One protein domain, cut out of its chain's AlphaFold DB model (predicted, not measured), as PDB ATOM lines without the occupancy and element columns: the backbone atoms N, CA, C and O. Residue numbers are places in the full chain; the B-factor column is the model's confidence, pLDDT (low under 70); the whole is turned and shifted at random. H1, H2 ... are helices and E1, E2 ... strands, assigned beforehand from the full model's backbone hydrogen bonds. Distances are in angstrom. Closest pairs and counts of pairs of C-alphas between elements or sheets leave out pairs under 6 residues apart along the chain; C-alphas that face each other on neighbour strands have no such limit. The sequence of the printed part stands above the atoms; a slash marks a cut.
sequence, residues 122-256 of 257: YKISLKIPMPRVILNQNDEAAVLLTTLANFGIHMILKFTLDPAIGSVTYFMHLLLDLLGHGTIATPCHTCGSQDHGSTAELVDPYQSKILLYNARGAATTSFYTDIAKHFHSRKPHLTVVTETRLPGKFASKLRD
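AT A GLANCE: This is residues 122 to 256 of the 257 residues of the protein "Putative DNA binding protein" of Corchorus olitorius (UniProt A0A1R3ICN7). Two sheets lie face to face as a sandwich with nearly aligned strands, E1, E3, E6, E7 in one and E2, E5, E4 in the other, and H1 covers the far face of the four-stranded sheet. The E4-E5 hairpin and the long loop of residues 178 to 205 make opposite ends of the longest axis; H2 ends the printed part, off both sheets. The printed part has 135 residues, in the order E1 E2 E3 E4 E5 E6 H1 E7 H2, mixed helices and strands. E1-E3-E6-E7 is mixed, E2-E5-E4 antiparallel. It is only just compact, close to loose, with a radius of gyration of the C-alphas of 17.0 A and spans of 50 by 34 by 33 A.

IN THESE COORDINATES: E1, residues 122 to 125, begins at C-alpha 122 (179.468, 118.753, 85.465). E2 is 132 to 136, E3 142 to 150 with 22.8 A, E4 152 to 162 with 32.8 A, E5 167 to 177 with 32.5 A and E6 206 to 214 with 25.6 A. H1, 223 to 234, measures 16.9 A; E7 is 238 to 242. H2, 248 to 256, ends at C-alpha 256 (162.394, 131.205, 98.319).

HOW THE PARTS SIT: E1 and E3 are parallel, N 124 to O 144 2.9 A; E3 and E6 antiparallel, N 145 to O 210 2.8 A; E6 and E7 parallel, N 240 to O 211 2.8 A. E5 is antiparallel to E2, N 133 to O 172 2.8 A, and to E4, N 158 to O 171 2.9 A. The sheets' facing parts are 10.5 A centre to centre. E6, H1, E7 form a strand-helix-strand unit, parallel neighbour strands joined through a helix, with a right-handed crossover. H1 is over E6, height over the sheet 10.1 A, along the strands at 18 degrees on the local plane; the closest C-alphas, Leu 211 and Phe 231, are 7.5 A apart. H2 is apart from H1. Every O i to N i+4 pair of H1 is within hydrogen-bond range; H2 has 1 of 5, and 5 of 6 for i+3.

THE WHOLE: The C-alphas farthest apart, Ala 164 and Thr 199, are 55.3 A apart. The printed part has no cut; the link E5 to E6 is long, 28 residues. Mean pLDDT of the printed part is 86.7, under 70 at 138, 182 to 190 and 193 to 202.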
ATOM      1  N   TYR A 122     178.916 118.604  86.808       95.50
ATOM      2  CA  TYR A 122     179.468 118.753  85.465       95.50
ATOM      3  C   TYR A 122     179.643 120.234  85.138       95.50
ATOM      4  O   TYR A 122     178.798 121.057  85.469       95.50
ATOM      5  N   LYS A 123     180.748 120.600  84.489       97.19
ATOM      6  CA  LYS A 123     181.021 121.990  84.101       97.19
ATOM      7  C   LYS A 123     181.113 122.080  82.591       97.19
ATOM      8  O   LYS A 123     181.931 121.392  81.989       97.19
ATOM      9  N   ILE A 124     180.309 122.951  81.994       97.06
ATOM     10  CA  ILE A 124     180.281 123.151  80.545       97.06
ATOM     11  C   ILE A 124     180.539 124.626  80.258       97.06
ATOM     12  O   ILE A 124     179.815 125.500  80.731       97.06
ATOM     13  N   SER A 125     181.576 124.913  79.469       98.00
ATOM     14  CA  SER A 125     181.829 126.270  78.986       98.00
ATOM     15  C   SER A 125     181.210 126.450  77.607       98.00
ATOM     16  O   SER A 125     181.579 125.770  76.652       98.00
ATOM     17  N   LEU A 126     180.269 127.381  77.507       97.69
ATOM     18  CA  LEU A 126     179.554 127.691  76.281       97.69
ATOM     19  C   LEU A 126     180.350 128.741  75.506       97.69
ATOM     20  O   LEU A 126     180.526 129.864  75.973       97.69
ATOM     21  N   LYS A 127     180.871 128.351  74.340       97.19
ATOM     22  CA  LYS A 127     181.768 129.180  73.512       97.19
ATOM     23  C   LYS A 127     181.090 129.811  72.298       97.19
ATOM     24  O   LYS A 127     181.768 130.406  71.471       97.19
ATOM     25  N   ILE A 128     179.772 129.671  72.187       97.25
ATOM     26  CA  ILE A 128     178.987 130.190  71.067       97.25
ATOM     27  C   ILE A 128     177.878 131.126  71.573       97.25
ATOM     28  O   ILE A 128     177.435 130.946  72.708       97.25
ATOM     29  N   PRO A 129     177.409 132.095  70.761       94.75
ATOM     30  CA  PRO A 129     176.389 133.067  71.177       94.75
ATOM     31  C   PRO A 129     174.990 132.472  71.383       94.75
ATOM     32  O   PRO A 129     174.192 133.019  72.139       94.75
ATOM     33  N   MET A 130     174.686 131.361  70.702       96.38
ATOM     34  CA  MET A 130     173.369 130.714  70.733       96.38
ATOM     35  C   MET A 130     173.469 129.218  71.067       96.38
ATOM     36  O   MET A 130     173.193 128.369  70.213       96.38
ATOM     37  N   PRO A 131     173.938 128.850  72.270       96.94
ATOM     38  CA  PRO A 131     174.100 127.453  72.625       96.94
ATOM     39  C   PRO A 131     172.748 126.776  72.861       96.94
ATOM     40  O   PRO A 131     171.826 127.344  73.452       96.94
ATOM     41  N   ARG A 132     172.661 125.513  72.430       96.75
ATOM     42  CA  ARG A 132     171.573 124.594  72.766       96.75
ATOM     43  C   ARG A 132     172.104 123.546  73.734       96.75
ATOM     44  O   ARG A 132     173.044 122.829  73.404       96.75
ATOM     45  N   VAL A 133     171.490 123.456  74.904       95.19
ATOM     46  CA  VAL A 133     171.791 122.452  75.927       95.19
ATOM     47  C   VAL A 133     170.635 121.462  75.981       95.19
ATOM     48  O   VAL A 133     169.469 121.859  75.941       95.19
ATOM     49  N   ILE A 134     170.963 120.174  76.024       93.56
ATOM     50  CA  ILE A 134     169.997 119.078  76.115       93.56
ATOM     51  C   ILE A 134     170.184 118.427  77.481       93.56
ATOM     52  O   ILE A 134     171.312 118.096  77.842       93.56
ATOM     53  N   LEU A 135     169.094 118.268  78.229       89.69
ATOM     54  CA  LEU A 135     169.075 117.528  79.490       89.69
ATOM     55  C   LEU A 135     168.122 116.345  79.332       89.69
ATOM     56  O   LEU A 135     166.954 116.536  78.984       89.69
ATOM     57  N   ASN A 136     168.620 115.139  79.588       85.31
ATOM     58  CA  ASN A 136     167.812 113.922  79.590       85.31
ATOM     59  C   ASN A 136     167.309 113.646  81.014       85.31
ATOM     60  O   ASN A 136     168.054 113.854  81.971       85.31
ATOM     61  N   GLN A 137     166.071 113.158  81.159       72.12
ATOM     62  CA  GLN A 137     165.455 112.881  82.466       72.12
ATOM     63  C   GLN A 137     166.247 111.890  83.326       72.12
ATOM     64  O   GLN A 137     166.272 112.049  84.545       72.12
ATOM     65  N   ASN A 138     166.856 110.874  82.710       67.38
ATOM     66  CA  ASN A 138     167.354 109.700  83.436       67.38
ATOM     67  C   ASN A 138     168.598 109.972  84.288       67.38
ATOM     68  O   ASN A 138     168.879 109.201  85.201       67.38
ATOM     69  N   ASP A 139     169.299 111.077  84.037       76.31
ATOM     70  CA  ASP A 139     170.503 111.420  84.777       76.31
ATOM     71  C   ASP A 139     170.165 112.463  85.849       76.31
ATOM     72  O   ASP A 139     169.887 113.631  85.546       76.31
ATOM     73  N   GLU A 140     170.198 112.047  87.119       79.94
ATOM     74  CA  GLU A 140     170.332 112.993  88.229       79.94
ATOM     75  C   GLU A 140     171.659 113.719  88.069       79.94
ATOM     76  O   GLU A 140     172.742 113.147  88.209       79.94
ATOM     77  N   ALA A 141     171.579 114.990  87.696       89.38
ATOM     78  CA  ALA A 141     172.749 115.741  87.300       89.38
ATOM     79  C   ALA A 141     172.633 117.194  87.735       89.38
ATOM     80  O   ALA A 141     171.625 117.870  87.507       89.38
ATOM     81  N   ALA A 142     173.734 117.684  88.295       94.75
ATOM     82  CA  ALA A 142     174.005 119.099  88.430       94.75
ATOM     83  C   ALA A 142     174.986 119.502  87.323       94.75
ATOM     84  O   ALA A 142     176.071 118.927  87.185       94.75
ATOM     85  N   VAL A 143     174.622 120.509  86.534       96.31
ATOM     86  CA  VAL A 143     175.448 121.038  85.444       96.31
ATOM     87  C   VAL A 143     175.625 122.537  85.633       96.31
ATOM     88  O   VAL A 143     174.665 123.299  85.609       96.31
ATOM     89  N   LEU A 144     176.864 122.989  85.792       97.94
ATOM     90  CA  LEU A 144     177.215 124.401  85.802       97.94
ATOM     91  C   LEU A 144     177.621 124.839  84.395       97.94
ATOM     92  O   LEU A 144     178.710 124.514  83.913       97.94
ATOM     93  N   LEU A 145     176.759 125.618  83.757       98.06
ATOM     94  CA  LEU A 145     177.054 126.287  82.501       98.06
ATOM     95  C   LEU A 145     177.780 127.604  82.777       98.06
ATOM     96  O   LEU A 145     177.377 128.373  83.646       98.06
ATOM     97  N   THR A 146     178.842 127.883  82.026       98.44
ATOM     98  CA  THR A 146     179.532 129.183  82.032       98.44
ATOM     99  C   THR A 146     179.537 129.755  80.623       98.44
ATOM    100  O   THR A 146     180.077 129.125  79.711       98.44
ATOM    101  N   THR A 147     178.925 130.921  80.438       98.19
ATOM    102  CA  THR A 147     178.773 131.572  79.129       98.19
ATOM    103  C   THR A 147     179.998 132.402  78.739       98.19
ATOM    104  O   THR A 147     180.929 132.594  79.524       98.19
ATOM    105  N   LEU A 148     179.996 132.911  77.503       97.44
ATOM    106  CA  LEU A 148     180.821 134.059  77.122       97.44
ATOM    107  C   LEU A 148     180.418 135.301  77.936       97.44
ATOM    108  O   LEU A 148     179.303 135.367  78.456       97.44
ATOM    109  N   ALA A 149     181.308 136.293  78.024       97.50
ATOM    110  CA  ALA A 149     180.942 137.587  78.594       97.50
ATOM    111  C   ALA A 149     179.779 138.187  77.789       97.50
ATOM    112  O   ALA A 149     179.835 138.218  76.561       97.50
ATOM    113  N   ASN A 150     178.706 138.568  78.474       95.12
ATOM    114  CA  ASN A 150     177.466 139.043  77.868       95.12
ATOM    115  C   ASN A 150     176.831 140.116  78.761       95.12
ATOM    116  O   ASN A 150     177.123 140.190  79.954       95.12
ATOM    117  N   PHE A 151     175.966 140.928  78.169       93.38
ATOM    118  CA  PHE A 151     175.166 141.938  78.859       93.38
ATOM    119  C   PHE A 151     173.823 141.374  79.346       93.38
ATOM    120  O   PHE A 151     173.155 141.978  80.180       93.38
ATOM    121  N   GLY A 152     173.425 140.203  78.846       91.38
ATOM    122  CA  GLY A 152     172.180 139.548  79.217       91.38
ATOM    123  C   GLY A 152     171.980 138.206  78.522       91.38
ATOM    124  O   GLY A 152     172.664 137.860  77.554       91.38
ATOM    125  N   ILE A 153     171.011 137.442  79.027       93.88
ATOM    126  CA  ILE A 153     170.652 136.123  78.503       93.88
ATOM    127  C   ILE A 153     169.147 136.052  78.314       93.88
ATOM    128  O   ILE A 153     168.388 136.222  79.266       93.88
ATOM    129  N   HIS A 154     168.721 135.708  77.104       93.81
ATOM    130  CA  HIS A 154     167.367 135.234  76.863       93.81
ATOM    131  C   HIS A 154     167.359 133.705  76.876       93.81
ATOM    132  O   HIS A 154     168.113 133.064  76.142       93.81
ATOM    133  N   MET A 155     166.516 133.114  77.720       95.19
ATOM    134  CA  MET A 155     166.406 131.665  77.870       95.19
ATOM    135  C   MET A 155     165.048 131.185  77.370       95.19
ATOM    136  O   MET A 155     164.009 131.665  77.812       95.19
ATOM    137  N   ILE A 156     165.067 130.181  76.497       94.56
ATOM    138  CA  ILE A 156     163.874 129.469  76.043       94.56
ATOM    139  C   ILE A 156     164.015 128.010  76.463       94.56
ATOM    140  O   ILE A 156     164.910 127.304  75.991       94.56
ATOM    141  N   LEU A 157     163.114 127.556  77.332       93.38
ATOM    142  CA  LEU A 157     163.031 126.166  77.764       93.38
ATOM    143  C   LEU A 157     161.879 125.470  77.035       93.38
ATOM    144  O   LEU A 157     160.738 125.925  77.074       93.38
ATOM    145  N   LYS A 158     162.185 124.358  76.370       94.81
ATOM    146  CA  LYS A 158     161.207 123.458  75.747       94.81
ATOM    147  C   LYS A 158     161.387 122.061  76.323       94.81
ATOM    148  O   LYS A 158     162.493 121.706  76.716       94.81
ATOM    149  N   PHE A 159     160.330 121.262  76.326       93.81
ATOM    150  CA  PHE A 159     160.414 119.855  76.698       93.81
ATOM    151  C   PHE A 159     159.631 118.991  75.712       93.81
ATOM    152  O   PHE A 159     158.701 119.466  75.058       93.81
ATOM    153  N   THR A 160     160.024 117.728  75.605       93.12
ATOM    154  CA  THR A 160     159.301 116.694  74.859       93.12
ATOM    155  C   THR A 160     159.160 115.463  75.737       93.12
ATOM    156  O   THR A 160     160.150 115.040  76.329       93.12
ATOM    157  N   LEU A 161     157.957 114.895  75.808       89.25
ATOM    158  CA  LEU A 161     157.686 113.630  76.489       89.25
ATOM    159  C   LEU A 161     157.651 112.506  75.453       89.25
ATOM    160  O   LEU A 161     156.895 112.593  74.486       89.25
ATOM    161  N   ASP A 162     158.434 111.460  75.680       88.50
ATOM    162  CA  ASP A 162     158.291 110.185  74.992       88.50
ATOM    163  C   ASP A 162     157.375 109.271  75.827       88.50
ATOM    164  O   ASP A 162     157.798 108.772  76.876       88.50
ATOM    165  N   PRO A 163     156.112 109.055  75.408       82.44
ATOM    166  CA  PRO A 163     155.163 108.253  76.170       82.44
ATOM    167  C   PRO A 163     155.485 106.755  76.144       82.44
ATOM    168  O   PRO A 163     154.971 106.030  76.990       82.44
ATOM    169  N   ALA A 164     156.304 106.273  75.201       85.06
ATOM    170  CA  ALA A 164     156.634 104.853  75.102       85.06
ATOM    171  C   ALA A 164     157.598 104.415  76.212       85.06
ATOM    172  O   ALA A 164     157.499 103.295  76.708       85.06
ATOM    173  N   ILE A 165     158.509 105.309  76.604       82.06
ATOM    174  CA  ILE A 165     159.517 105.063  77.647       82.06
ATOM    175  C   ILE A 165     159.309 105.917  78.904       82.06
ATOM    176  O   ILE A 165     160.090 105.809  79.843       82.06
ATOM    177  N   GLY A 166     158.297 106.791  78.915       81.19
ATOM    178  CA  GLY A 166     158.019 107.692  80.035       81.19
ATOM    179  C   GLY A 166     159.177 108.642  80.341       81.19
ATOM    180  O   GLY A 166     159.441 108.928  81.507       81.19
ATOM    181  N   SER A 167     159.887 109.097  79.303       85.00
ATOM    182  CA  SER A 167     161.067 109.956  79.440       85.00
ATOM    183  C   SER A 167     160.794 111.361  78.916       85.00
ATOM    184  O   SER A 167     160.245 111.540  77.830       85.00
ATOM    185  N   VAL A 168     161.247 112.371  79.649       88.69
ATOM    186  CA  VAL A 168     161.206 113.781  79.279       88.69
ATOM    187  C   VAL A 168     162.602 114.227  78.852       88.69
ATOM    188  O   VAL A 168     163.602 113.982  79.528       88.69
ATOM    189  N   THR A 169     162.674 114.919  77.723       92.56
ATOM    190  CA  THR A 169     163.900 115.574  77.263       92.56
ATOM    191  C   THR A 169     163.691 117.075  77.281       92.56
ATOM    192  O   THR A 169     162.742 117.585  76.682       92.56
ATOM    193  N   TYR A 170     164.592 117.792  77.944       93.81
ATOM    194  CA  TYR A 170     164.574 119.246  78.016       93.81
ATOM    195  C   TYR A 170     165.567 119.841  77.026       93.81
ATOM    196  O   TYR A 170     166.729 119.442  76.950       93.81
ATOM    197  N   PHE A 171     165.110 120.850  76.297       95.25
ATOM    198  CA  PHE A 171     165.909 121.640  75.376       95.25
ATOM    199  C   PHE A 171     165.969 123.073  75.881       95.25
ATOM    200  O   PHE A 171     164.972 123.797  75.865       95.25
ATOM    201  N   MET A 172     167.155 123.487  76.304       95.94
ATOM    202  CA  MET A 172     167.429 124.851  76.718       95.94
ATOM    203  C   MET A 172     168.169 125.575  75.600       95.94
ATOM    204  O   MET A 172     169.302 125.232  75.258       95.94
ATOM    205  N   HIS A 173     167.524 126.585  75.032       96.56
ATOM    206  CA  HIS A 173     168.130 127.492  74.068       96.56
ATOM    207  C   HIS A 173     168.477 128.793  74.780       96.56
ATOM    208  O   HIS A 173     167.601 129.428  75.370       96.56
ATOM    209  N   LEU A 174     169.746 129.183  74.723       96.38
ATOM    210  CA  LEU A 174     170.211 130.454  75.265       96.38
ATOM    211  C   LEU A 174     170.540 131.382  74.103       96.38
ATOM    212  O   LEU A 174     171.176 130.954  73.142       96.38
ATOM    213  N   LEU A 175     170.134 132.642  74.199       95.88
ATOM    214  CA  LEU A 175     170.612 133.712  73.332       95.88
ATOM    215  C   LEU A 175     171.365 134.714  74.203       95.88
ATOM    216  O   LEU A 175     170.775 135.314  75.103       95.88
ATOM    217  N   LEU A 176     172.669 134.846  73.966       95.00
ATOM    218  CA  LEU A 176     173.536 135.764  74.701       95.00
ATOM    219  C   LEU A 176     173.538 137.134  74.015       95.00
ATOM    220  O   LEU A 176     173.856 137.222  72.828       95.00
ATOM    221  N   ASP A 177     173.238 138.199  74.756       93.81
ATOM    222  CA  ASP A 177     173.430 139.566  74.270       93.81
ATOM    223  C   ASP A 177     174.906 139.951  74.413       93.81
ATOM    224  O   ASP A 177     175.375 140.315  75.490       93.81
ATOM    225  N   LEU A 178     175.662 139.817  73.324       92.69
ATOM    226  CA  LEU A 178     177.095 140.123  73.297       92.69
ATOM    227  C   LEU A 178     177.394 141.587  72.975       92.69
ATOM    228  O   LEU A 178     178.533 142.018  73.133       92.69
ATOM    229  N   LEU A 179     176.403 142.330  72.485       91.25
ATOM    230  CA  LEU A 179     176.602 143.689  71.993       91.25
ATOM    231  C   LEU A 179     175.955 144.738  72.908       91.25
ATOM    232  O   LEU A 179     176.161 145.928  72.693       91.25
ATOM    233  N   GLY A 180     175.148 144.324  73.888       84.00
ATOM    234  CA  GLY A 180     174.446 145.227  74.805       84.00
ATOM    235  C   GLY A 180     173.315 145.988  74.119       84.00
ATOM    236  O   GLY A 180     172.938 147.072  74.551       84.00
ATOM    237  N   HIS A 181     172.805 145.461  73.003       73.38
ATOM    238  CA  HIS A 181     171.765 146.128  72.213       73.38
ATOM    239  C   HIS A 181     170.357 145.854  72.777       73.38
ATOM    240  O   HIS A 181     169.394 146.499  72.365       73.38
ATOM    241  N   GLY A 182     170.227 144.903  73.711       58.72
ATOM    242  CA  GLY A 182     168.962 144.441  74.281       58.72
ATOM    243  C   GLY A 182     168.412 145.260  75.451       58.72
ATOM    244  O   GLY A 182     167.280 145.013  75.857       58.72
ATOM    245  N   THR A 183     169.138 146.250  75.980       53.19
ATOM    246  CA  THR A 183     168.639 147.142  77.050       53.19
ATOM    247  C   THR A 183     167.900 148.370  76.516       53.19
ATOM    248  O   THR A 183     167.769 149.373  77.214       53.19
ATOM    249  N   ILE A 184     167.377 148.323  75.286       53.41
ATOM    250  CA  ILE A 184     166.292 149.235  74.916       53.41
ATOM    251  C   ILE A 184     165.096 148.760  75.733       53.41
ATOM    252  O   ILE A 184     164.483 147.756  75.377       53.41
ATOM    253  N   ALA A 185     164.853 149.427  76.863       56.56
ATOM    254  CA  ALA A 185     163.807 149.130  77.831       56.56
ATOM    255  C   ALA A 185     162.469 148.888  77.123       56.56
ATOM    256  O   ALA A 185     161.693 149.809  76.865       56.56
ATOM    257  N   THR A 186     162.197 147.630  76.781       58.59
ATOM    258  CA  THR A 186     160.843 147.232  76.450       58.59
ATOM    259  C   THR A 186     160.091 147.326  77.772       58.59
ATOM    260  O   THR A 186     160.560 146.776  78.773       58.59
ATOM    261  N   PRO A 187     159.000 148.109  77.834       61.59
ATOM    262  CA  PRO A 187     158.267 148.289  79.077       61.59
ATOM    263  C   PRO A 187     157.916 146.908  79.619       61.59
ATOM    264  O   PRO A 187     157.472 146.042  78.861       61.59
ATOM    265  N   CYS A 188     158.158 146.685  80.913       57.97
ATOM    266  CA  CYS A 188     157.851 145.406  81.532       57.97
ATOM    267  C   CYS A 188     156.375 145.088  81.273       57.97
ATOM    268  O   CYS A 188     155.489 145.757  81.808       57.97
ATOM    269  N   HIS A 189     156.099 144.073  80.450       61.25
ATOM    270  CA  HIS A 189     154.730 143.721  80.062       61.25
ATOM    271  C   HIS A 189     153.846 143.352  81.263       61.25
ATOM    272  O   HIS A 189     152.623 143.383  81.152       61.25
ATOM    273  N   THR A 190     154.447 143.016  82.406       61.94
ATOM    274  CA  THR A 190     153.734 142.636  83.628       61.94
ATOM    275  C   THR A 190     153.336 143.834  84.494       61.94
ATOM    276  O   THR A 190     152.267 143.790  85.094       61.94
ATOM    277  N   CYS A 191     154.144 144.899  84.570       73.25
ATOM    278  CA  CYS A 191     153.863 146.046  85.452       73.25
ATOM    279  C   CYS A 191     153.692 147.392  84.732       73.25
ATOM    280  O   CYS A 191     153.313 148.369  85.372       73.25
ATOM    281  N   GLY A 192     153.956 147.475  83.423       72.62
ATOM    282  CA  GLY A 192     153.798 148.695  82.622       72.62
ATOM    283  C   GLY A 192     154.766 149.828  82.979       72.62
ATOM    284  O   GLY A 192     154.684 150.907  82.397       72.62
ATOM    285  N   SER A 193     155.684 149.600  83.919       68.00
ATOM    286  CA  SER A 193     156.697 150.572  84.313       68.00
ATOM    287  C   SER A 193     157.683 150.751  83.162       68.00
ATOM    288  O   SER A 193     158.369 149.804  82.770       68.00
ATOM    289  N   GLN A 194     157.742 151.962  82.610       63.19
ATOM    290  CA  GLN A 194     158.921 152.405  81.883       63.19
ATOM    291  C   GLN A 194     159.981 152.691  82.935       63.19
ATOM    292  O   GLN A 194     159.774 153.533  83.808       63.19
ATOM    293  N   ASP A 195     161.072 151.939  82.892       59.28
ATOM    294  CA  ASP A 195     162.200 152.171  83.779       59.28
ATOM    295  C   ASP A 195     162.760 153.560  83.438       59.28
ATOM    296  O   ASP A 195     163.366 153.767  82.382       59.28
ATOM    297  N   HIS A 196     162.438 154.563  84.260       55.09
ATOM    298  CA  HIS A 196     162.952 155.918  84.100       55.09
ATOM    299  C   HIS A 196     164.419 155.885  84.503       55.09
ATOM    300  O   HIS A 196     164.759 156.063  85.670       55.09
ATOM    301  N   GLY A 197     165.253 155.573  83.509       51.75
ATOM    302  CA  GLY A 197     166.676 155.322  83.638       51.75
ATOM    303  C   GLY A 197     167.357 156.286  84.597       51.75
ATOM    304  O   GLY A 197     167.570 157.457  84.284       51.75
ATOM    305  N   SER A 198     167.769 155.743  85.741       51.78
ATOM    306  CA  SER A 198     168.993 156.208  86.375       51.78
ATOM    307  C   SER A 198     170.082 156.090  85.311       51.78
ATOM    308  O   SER A 198     170.166 155.058  84.641       51.78
ATOM    309  N   THR A 199     170.819 157.174  85.078       54.38
ATOM    310  CA  THR A 199     171.912 157.284  84.103       54.38
ATOM    311  C   THR A 199     172.643 155.956  83.960       54.38
ATOM    312  O   THR A 199     173.241 155.501  84.932       54.38
ATOM    313  N   ALA A 200     172.525 155.327  82.788       58.47
ATOM    314  CA  ALA A 200     173.071 154.008  82.514       58.47
ATOM    315  C   ALA A 200     174.583 154.021  82.760       58.47
ATOM    316  O   ALA A 200     175.359 154.448  81.903       58.47
ATOM    317  N   GLU A 201     175.001 153.591  83.950       68.75
ATOM    318  CA  GLU A 201     176.374 153.169  84.165       68.75
ATOM    319  C   GLU A 201     176.662 152.105  83.106       68.75
ATOM    320  O   GLU A 201     175.861 151.191  82.894       68.75
ATOM    321  N   LEU A 202     177.764 152.277  82.377       69.12
ATOM    322  CA  LEU A 202     178.247 151.288  81.424       69.12
ATOM    323  C   LEU A 202     178.495 149.992  82.200       69.12
ATOM    324  O   LEU A 202     179.503 149.854  82.885       69.12
ATOM    325  N   VAL A 203     177.536 149.069  82.144       83.31
ATOM    326  CA  VAL A 203     177.668 147.759  82.774       83.31
ATOM    327  C   VAL A 203     178.618 146.946  81.913       83.31
ATOM    328  O   VAL A 203     178.277 146.603  80.784       83.31
ATOM    329  N   ASP A 204     179.803 146.637  82.429       91.81
ATOM    330  CA  ASP A 204     180.739 145.763  81.728       91.81
ATOM    331  C   ASP A 204     180.123 144.365  81.515       91.81
ATOM    332  O   ASP A 204     179.489 143.813  82.425       91.81
ATOM    333  N   PRO A 205     180.310 143.747  80.332       94.06
ATOM    334  CA  PRO A 205     179.800 142.408  80.083       94.06
ATOM    335  C   PRO A 205     180.516 141.408  80.991       94.06
ATOM    336  O   PRO A 205     181.741 141.425  81.130       94.06
ATOM    337  N   TYR A 206     179.771 140.467  81.564       95.12
ATOM    338  CA  TYR A 206     180.326 139.465  82.473       95.12
ATOM    339  C   TYR A 206     179.938 138.050  82.053       95.12
ATOM    340  O   TYR A 206     178.967 137.815  81.332       95.12
ATOM    341  N   GLN A 207     180.749 137.072  82.458       97.50
ATOM    342  CA  GLN A 207     180.448 135.665  82.199       97.50
ATOM    343  C   GLN A 207     179.334 135.199  83.125       97.50
ATOM    344  O   GLN A 207     179.482 135.227  84.348       97.50
ATOM    345  N   SER A 208     178.244 134.707  82.553       97.44
ATOM    346  CA  SER A 208     177.110 134.235  83.333       97.44
ATOM    347  C   SER A 208     177.299 132.779  83.736       97.44
ATOM    348  O   SER A 208     177.695 131.934  82.929       97.44
ATOM    349  N   LYS A 209     176.986 132.477  84.997       98.25
ATOM    350  CA  LYS A 209     176.974 131.121  85.540       98.25
ATOM    351  C   LYS A 209     175.535 130.669  85.720       98.25
ATOM    352  O   LYS A 209     174.795 131.304  86.469       98.25
ATOM    353  N   ILE A 210     175.158 129.579  85.066       97.94
ATOM    354  CA  ILE A 210     173.818 128.996  85.170       97.94
ATOM    355  C   ILE A 210     173.958 127.602  85.773       97.94
ATOM    356  O   ILE A 210     174.639 126.753  85.200       97.94
ATOM    357  N   LEU A 211     173.340 127.366  86.927       97.56
ATOM    358  CA  LEU A 211     173.252 126.041  87.531       97.56
ATOM    359  C   LEU A 211     171.982 125.356  87.030       97.56
ATOM    360  O   LEU A 211     170.879 125.806  87.313       97.56
ATOM    361  N   LEU A 212     172.143 124.269  86.290       96.06
ATOM    362  CA  LEU A 212     171.059 123.380  85.901       96.06
ATOM    363  C   LEU A 212     171.032 122.203  86.866       96.06
ATOM    364  O   LEU A 212     172.064 121.567  87.077       96.06
ATOM    365  N   TYR A 213     169.870 121.921  87.440       95.00
ATOM    366  CA  TYR A 213     169.691 120.835  88.393       95.00
ATOM    367  C   TYR A 213     168.469 120.003  88.011       95.00
ATOM    368  O   TYR A 213     167.335 120.482  88.077       95.00
ATOM    369  N   ASN A 214     168.690 118.756  87.605       93.25
ATOM    370  CA  ASN A 214     167.606 117.806  87.398       93.25
ATOM    371  C   ASN A 214     167.224 117.190  88.750       93.25
ATOM    372  O   ASN A 214     167.972 116.378  89.286       93.25
ATOM    373  N   ALA A 215     166.087 117.604  89.318       92.56
ATOM    374  CA  ALA A 215     165.701 117.199  90.666       92.56
ATOM    375  C   ALA A 215     165.195 115.758  90.757       92.56
ATOM    376  O   ALA A 215     165.260 115.201  91.849       92.56
ATOM    377  N   ARG A 216     164.653 115.205  89.661       90.75
ATOM    378  CA  ARG A 216     163.914 113.928  89.615       90.75
ATOM    379  C   ARG A 216     162.956 113.715  90.793       90.75
ATOM    380  O   ARG A 216     162.734 112.594  91.206       90.75
ATOM    381  N   GLY A 217     162.345 114.775  91.308       91.94
ATOM    382  CA  GLY A 217     161.574 114.759  92.548       91.94
ATOM    383  C   GLY A 217     162.194 115.670  93.600       91.94
ATOM    384  O   GLY A 217     163.206 115.361  94.218       91.94
ATOM    385  N   ALA A 218     161.585 116.831  93.804       93.62
ATOM    386  CA  ALA A 218     162.051 117.816  94.777       93.62
ATOM    387  C   ALA A 218     161.417 117.641  96.170       93.62
ATOM    388  O   ALA A 218     161.728 118.415  97.071       93.62
ATOM    389  N   ALA A 219     160.518 116.663  96.361       92.81
ATOM    390  CA  ALA A 219     159.941 116.347  97.673       92.81
ATOM    391  C   ALA A 219     160.828 115.426  98.528       92.81
ATOM    392  O   ALA A 219     160.539 115.248  99.709       92.81
ATOM    393  N   THR A 220     161.888 114.851  97.951       90.94
ATOM    394  CA  THR A 220     162.900 114.099  98.697       90.94
ATOM    395  C   THR A 220     163.523 114.987  99.774       90.94
ATOM    396  O   THR A 220     163.837 116.154  99.538       90.94
ATOM    397  N   THR A 221     163.766 114.410 100.943       89.50
ATOM    398  CA  THR A 221     164.444 115.036 102.092       89.50
ATOM    399  C   THR A 221     165.829 115.609 101.758       89.50
ATOM    400  O   THR A 221     166.157 116.703 102.217       89.50
ATOM    401  N   SER A 222     166.631 114.931 100.926       90.31
ATOM    402  CA  SER A 222     168.005 115.357 100.601       90.31
ATOM    403  C   SER A 222     168.086 116.533  99.621       90.31
ATOM    404  O   SER A 222     169.101 117.232  99.583       90.31
ATOM    405  N   PHE A 223     167.019 116.793  98.854       92.56
ATOM    406  CA  PHE A 223     167.039 117.705  97.705       92.56
ATOM    407  C   PHE A 223     167.584 119.101  98.049       92.56
ATOM    408  O   PHE A 223     168.445 119.625  97.341       92.56
ATOM    409  N   TYR A 224     167.103 119.697  99.144       92.00
ATOM    410  CA  TYR A 224     167.499 121.047  99.557       92.00
ATOM    411  C   TYR A 224     168.973 121.123  99.952       92.00
ATOM    412  O   TYR A 224     169.670 122.065  99.580       92.00
ATOM    413  N   THR A 225     169.466 120.116 100.669       91.88
ATOM    414  CA  THR A 225     170.871 120.037 101.076       91.88
ATOM    415  C   THR A 225     171.780 119.892  99.855       91.88
ATOM    416  O   THR A 225     172.791 120.595  99.744       91.88
ATOM    417  N   ASP A 226     171.390 119.043  98.903       92.38
ATOM    418  CA  ASP A 226     172.157 118.775  97.686       92.38
ATOM    419  C   ASP A 226     172.256 120.019  96.793       92.38
ATOM    420  O   ASP A 226     173.350 120.409  96.366       92.38
ATOM    421  N   ILE A 227     171.138 120.712  96.552       93.94
ATOM    422  CA  ILE A 227     171.145 121.930  95.734       93.94
ATOM    423  C   ILE A 227     171.858 123.093  96.439       93.94
ATOM    424  O   ILE A 227     172.632 123.803  95.788       93.94
ATOM    425  N   ALA A 228     171.693 123.254  97.761       94.12
ATOM    426  CA  ALA A 228     172.374 124.287  98.552       94.12
ATOM    427  C   ALA A 228     173.898 124.168  98.446       94.12
ATOM    428  O   ALA A 228     174.602 125.159  98.225       94.12
ATOM    429  N   LYS A 229     174.420 122.938  98.544       94.94
ATOM    430  CA  LYS A 229     175.849 122.627  98.399       94.94
ATOM    431  C   LYS A 229     176.402 123.146  97.070       94.94
ATOM    432  O   LYS A 229     177.454 123.798  97.041       94.94
ATOM    433  N   HIS A 230     175.704 122.907  95.960       95.31
ATOM    434  CA  HIS A 230     176.126 123.394  94.638       95.31
ATOM    435  C   HIS A 230     175.949 124.901  94.490       95.31
ATOM    436  O   HIS A 230     176.842 125.575  93.972       95.31
ATOM    437  N   PHE A 231     174.836 125.442  94.978       95.94
ATOM    438  CA  PHE A 231     174.536 126.865  94.905       95.94
ATOM    439  C   PHE A 231     175.583 127.703  95.647       95.94
ATOM    440  O   PHE A 231     176.247 128.545  95.040       95.94
ATOM    441  N   HIS A 232     175.821 127.424  96.930       95.62
ATOM    442  CA  HIS A 232     176.764 128.195  97.742       95.62
ATOM    443  C   HIS A 232     178.213 128.044  97.270       95.62
ATOM    444  O   HIS A 232     178.966 129.021  97.261       95.62
ATOM    445  N   SER A 233     178.612 126.845  96.829       95.94
ATOM    446  CA  SER A 233     179.987 126.606  96.372       95.94
ATOM    447  C   SER A 233     180.299 127.235  95.013       95.94
ATOM    448  O   SER A 233     181.463 127.524  94.722       95.94
ATOM    449  N   ARG A 234     179.292 127.444  94.152       96.94
ATOM    450  CA  ARG A 234     179.496 127.949  92.780       96.94
ATOM    451  C   ARG A 234     179.021 129.370  92.551       96.94
ATOM    452  O   ARG A 234     179.536 129.998  91.621       96.94
ATOM    453  N   LYS A 235     178.112 129.863  93.396       96.69
ATOM    454  CA  LYS A 235     177.475 131.182  93.297       96.69
ATOM    455  C   LYS A 235     176.961 131.434  91.871       96.69
ATOM    456  O   LYS A 235     177.489 132.313  91.186       96.69
ATOM    457  N   PRO A 236     176.043 130.590  91.358       97.56
ATOM    458  CA  PRO A 236     175.466 130.813  90.040       97.56
ATOM    459  C   PRO A 236     174.652 132.114  90.036       97.56
ATOM    460  O   PRO A 236     174.114 132.518  91.062       97.56
ATOM    461  N   HIS A 237     174.551 132.761  88.878       95.81
ATOM    462  CA  HIS A 237     173.699 133.943  88.696       95.81
ATOM    463  C   HIS A 237     172.242 133.550  88.428       95.81
ATOM    464  O   HIS A 237     171.330 134.327  88.681       95.81
ATOM    465  N   LEU A 238     172.029 132.338  87.907       95.31
ATOM    466  CA  LEU A 238     170.718 131.762  87.640       95.31
ATOM    467  C   LEU A 238     170.739 130.271  87.974       95.31
ATOM    468  O   LEU A 238     171.658 129.560  87.566       95.31
ATOM    469  N   THR A 239     169.705 129.791  88.656       95.81
ATOM    470  CA  THR A 239     169.482 128.362  88.892       95.81
ATOM    471  C   THR A 239     168.209 127.932  88.176       95.81
ATOM    472  O   THR A 239     167.173 128.581  88.304       95.81
ATOM    473  N   VAL A 240     168.278 126.838  87.425       94.88
ATOM    474  CA  VAL A 240     167.128 126.210  86.771       94.88
ATOM    475  C   VAL A 240     166.992 124.801  87.313       94.88
ATOM    476  O   VAL A 240     167.897 123.982  87.157       94.88
ATOM    477  N   VAL A 241     165.847 124.524  87.928       94.38
ATOM    478  CA  VAL A 241     165.513 123.201  88.453       94.38
ATOM    479  C   VAL A 241     164.455 122.566  87.556       94.38
ATOM    480  O   VAL A 241     163.373 123.128  87.382       94.38
ATOM    481  N   THR A 242     164.762 121.409  86.973       93.25
ATOM    482  CA  THR A 242     163.826 120.609  86.162       93.25
ATOM    483  C   THR A 242     163.357 119.382  86.938       93.25
ATOM    484  O   THR A 242     163.937 119.051  87.970       93.25
ATOM    485  N   GLU A 243     162.305 118.707  86.454       91.31
ATOM    486  CA  GLU A 243     161.771 117.484  87.082       91.31
ATOM    487  C   GLU A 243     161.505 117.640  88.588       91.31
ATOM    488  O   GLU A 243     161.781 116.745  89.383       91.31
ATOM    489  N   THR A 244     160.969 118.784  89.027       92.56
ATOM    490  CA  THR A 244     160.620 118.956  90.448       92.56
ATOM    491  C   THR A 244     159.529 117.977  90.872       92.56
ATOM    492  O   THR A 244     159.476 117.597  92.036       92.56
ATOM    493  N   ARG A 245     158.651 117.582  89.935       90.50
ATOM    494  CA  ARG A 245     157.494 116.689  90.145       90.50
ATOM    495  C   ARG A 245     156.576 117.140  91.291       90.50
ATOM    496  O   ARG A 245     155.756 116.377  91.793       90.50
ATOM    497  N   LEU A 246     156.686 118.410  91.679       89.56
ATOM    498  CA  LEU A 246     155.846 119.043  92.678       89.56
ATOM    499  C   LEU A 246     154.614 119.656  92.002       89.56
ATOM    500  O   LEU A 246     154.741 120.298  90.956       89.56
ATOM    501  N   PRO A 247     153.427 119.565  92.623       85.25
ATOM    502  CA  PRO A 247     152.283 120.370  92.214       85.25
ATOM    503  C   PRO A 247     152.606 121.869  92.290       85.25
ATOM    504  O   PRO A 247     153.361 122.300  93.164       85.25
ATOM    505  N   GLY A 248     151.975 122.689  91.441       80.38
ATOM    506  CA  GLY A 248     152.310 124.116  91.291       80.38
ATOM    507  C   GLY A 248     152.376 124.920  92.601       80.38
ATOM    508  O   GLY A 248     153.282 125.729  92.775       80.38
ATOM    509  N   LYS A 249     151.483 124.640  93.564       82.75
ATOM    510  CA  LYS A 249     151.467 125.289  94.892       82.75
ATOM    511  C   LYS A 249     152.673 124.959  95.783       82.75
ATOM    512  O   LYS A 249     152.988 125.713  96.696       82.75
ATOM    513  N   PHE A 250     153.308 123.810  95.567       80.75
ATOM    514  CA  PHE A 250     154.503 123.394  96.301       80.75
ATOM    515  C   PHE A 250     155.769 123.817  95.561       80.75
ATOM    516  O   PHE A 250     156.732 124.231  96.196       80.75
ATOM    517  N   ALA A 251     155.737 123.808  94.225       81.12
ATOM    518  CA  ALA A 251     156.838 124.288  93.399       81.12
ATOM    519  C   ALA A 251     157.158 125.776  93.633       81.12
ATOM    520  O   ALA A 251     158.310 126.173  93.498       81.12
ATOM    521  N   SER A 252     156.178 126.606  94.015       79.81
ATOM    522  CA  SER A 252     156.439 128.015  94.342       79.81
ATOM    523  C   SER A 252     157.346 128.188  95.561       79.81
ATOM    524  O   SER A 252     158.160 129.101  95.555       79.81
ATOM    525  N   LYS A 253     157.270 127.290  96.554       81.94
ATOM    526  CA  LYS A 253     158.117 127.339  97.759       81.94
ATOM    527  C   LYS A 253     159.600 127.104  97.459       81.94
ATOM    528  O   LYS A 253     160.444 127.545  98.223       81.94
ATOM    529  N   LEU A 254     159.920 126.449  96.338       79.50
ATOM    530  CA  LEU A 254     161.305 126.250  95.898       79.50
ATOM    531  C   LEU A 254     161.998 127.549  95.471       79.50
ATOM    532  O   LEU A 254     163.214 127.560  95.332       79.50
ATOM    533  N   ARG A 255     161.240 128.622  95.205       73.38
ATOM    534  CA  ARG A 255     161.801 129.906  94.765       73.38
ATOM    535  C   ARG A 255     162.423 130.708  95.902       73.38
ATOM    536  O   ARG A 255     163.247 131.569  95.623       73.38
ATOM    537  N   ASP A 256     162.013 130.430  97.135       76.25
ATOM    538  CA  ASP A 256     162.394 131.205  98.319       76.25
ATOM    539  C   ASP A 256     163.636 130.625  99.027       76.25
ATOM    540  O   ASP A 256     163.913 130.981 100.172       76.25
TER     541      ASP A 256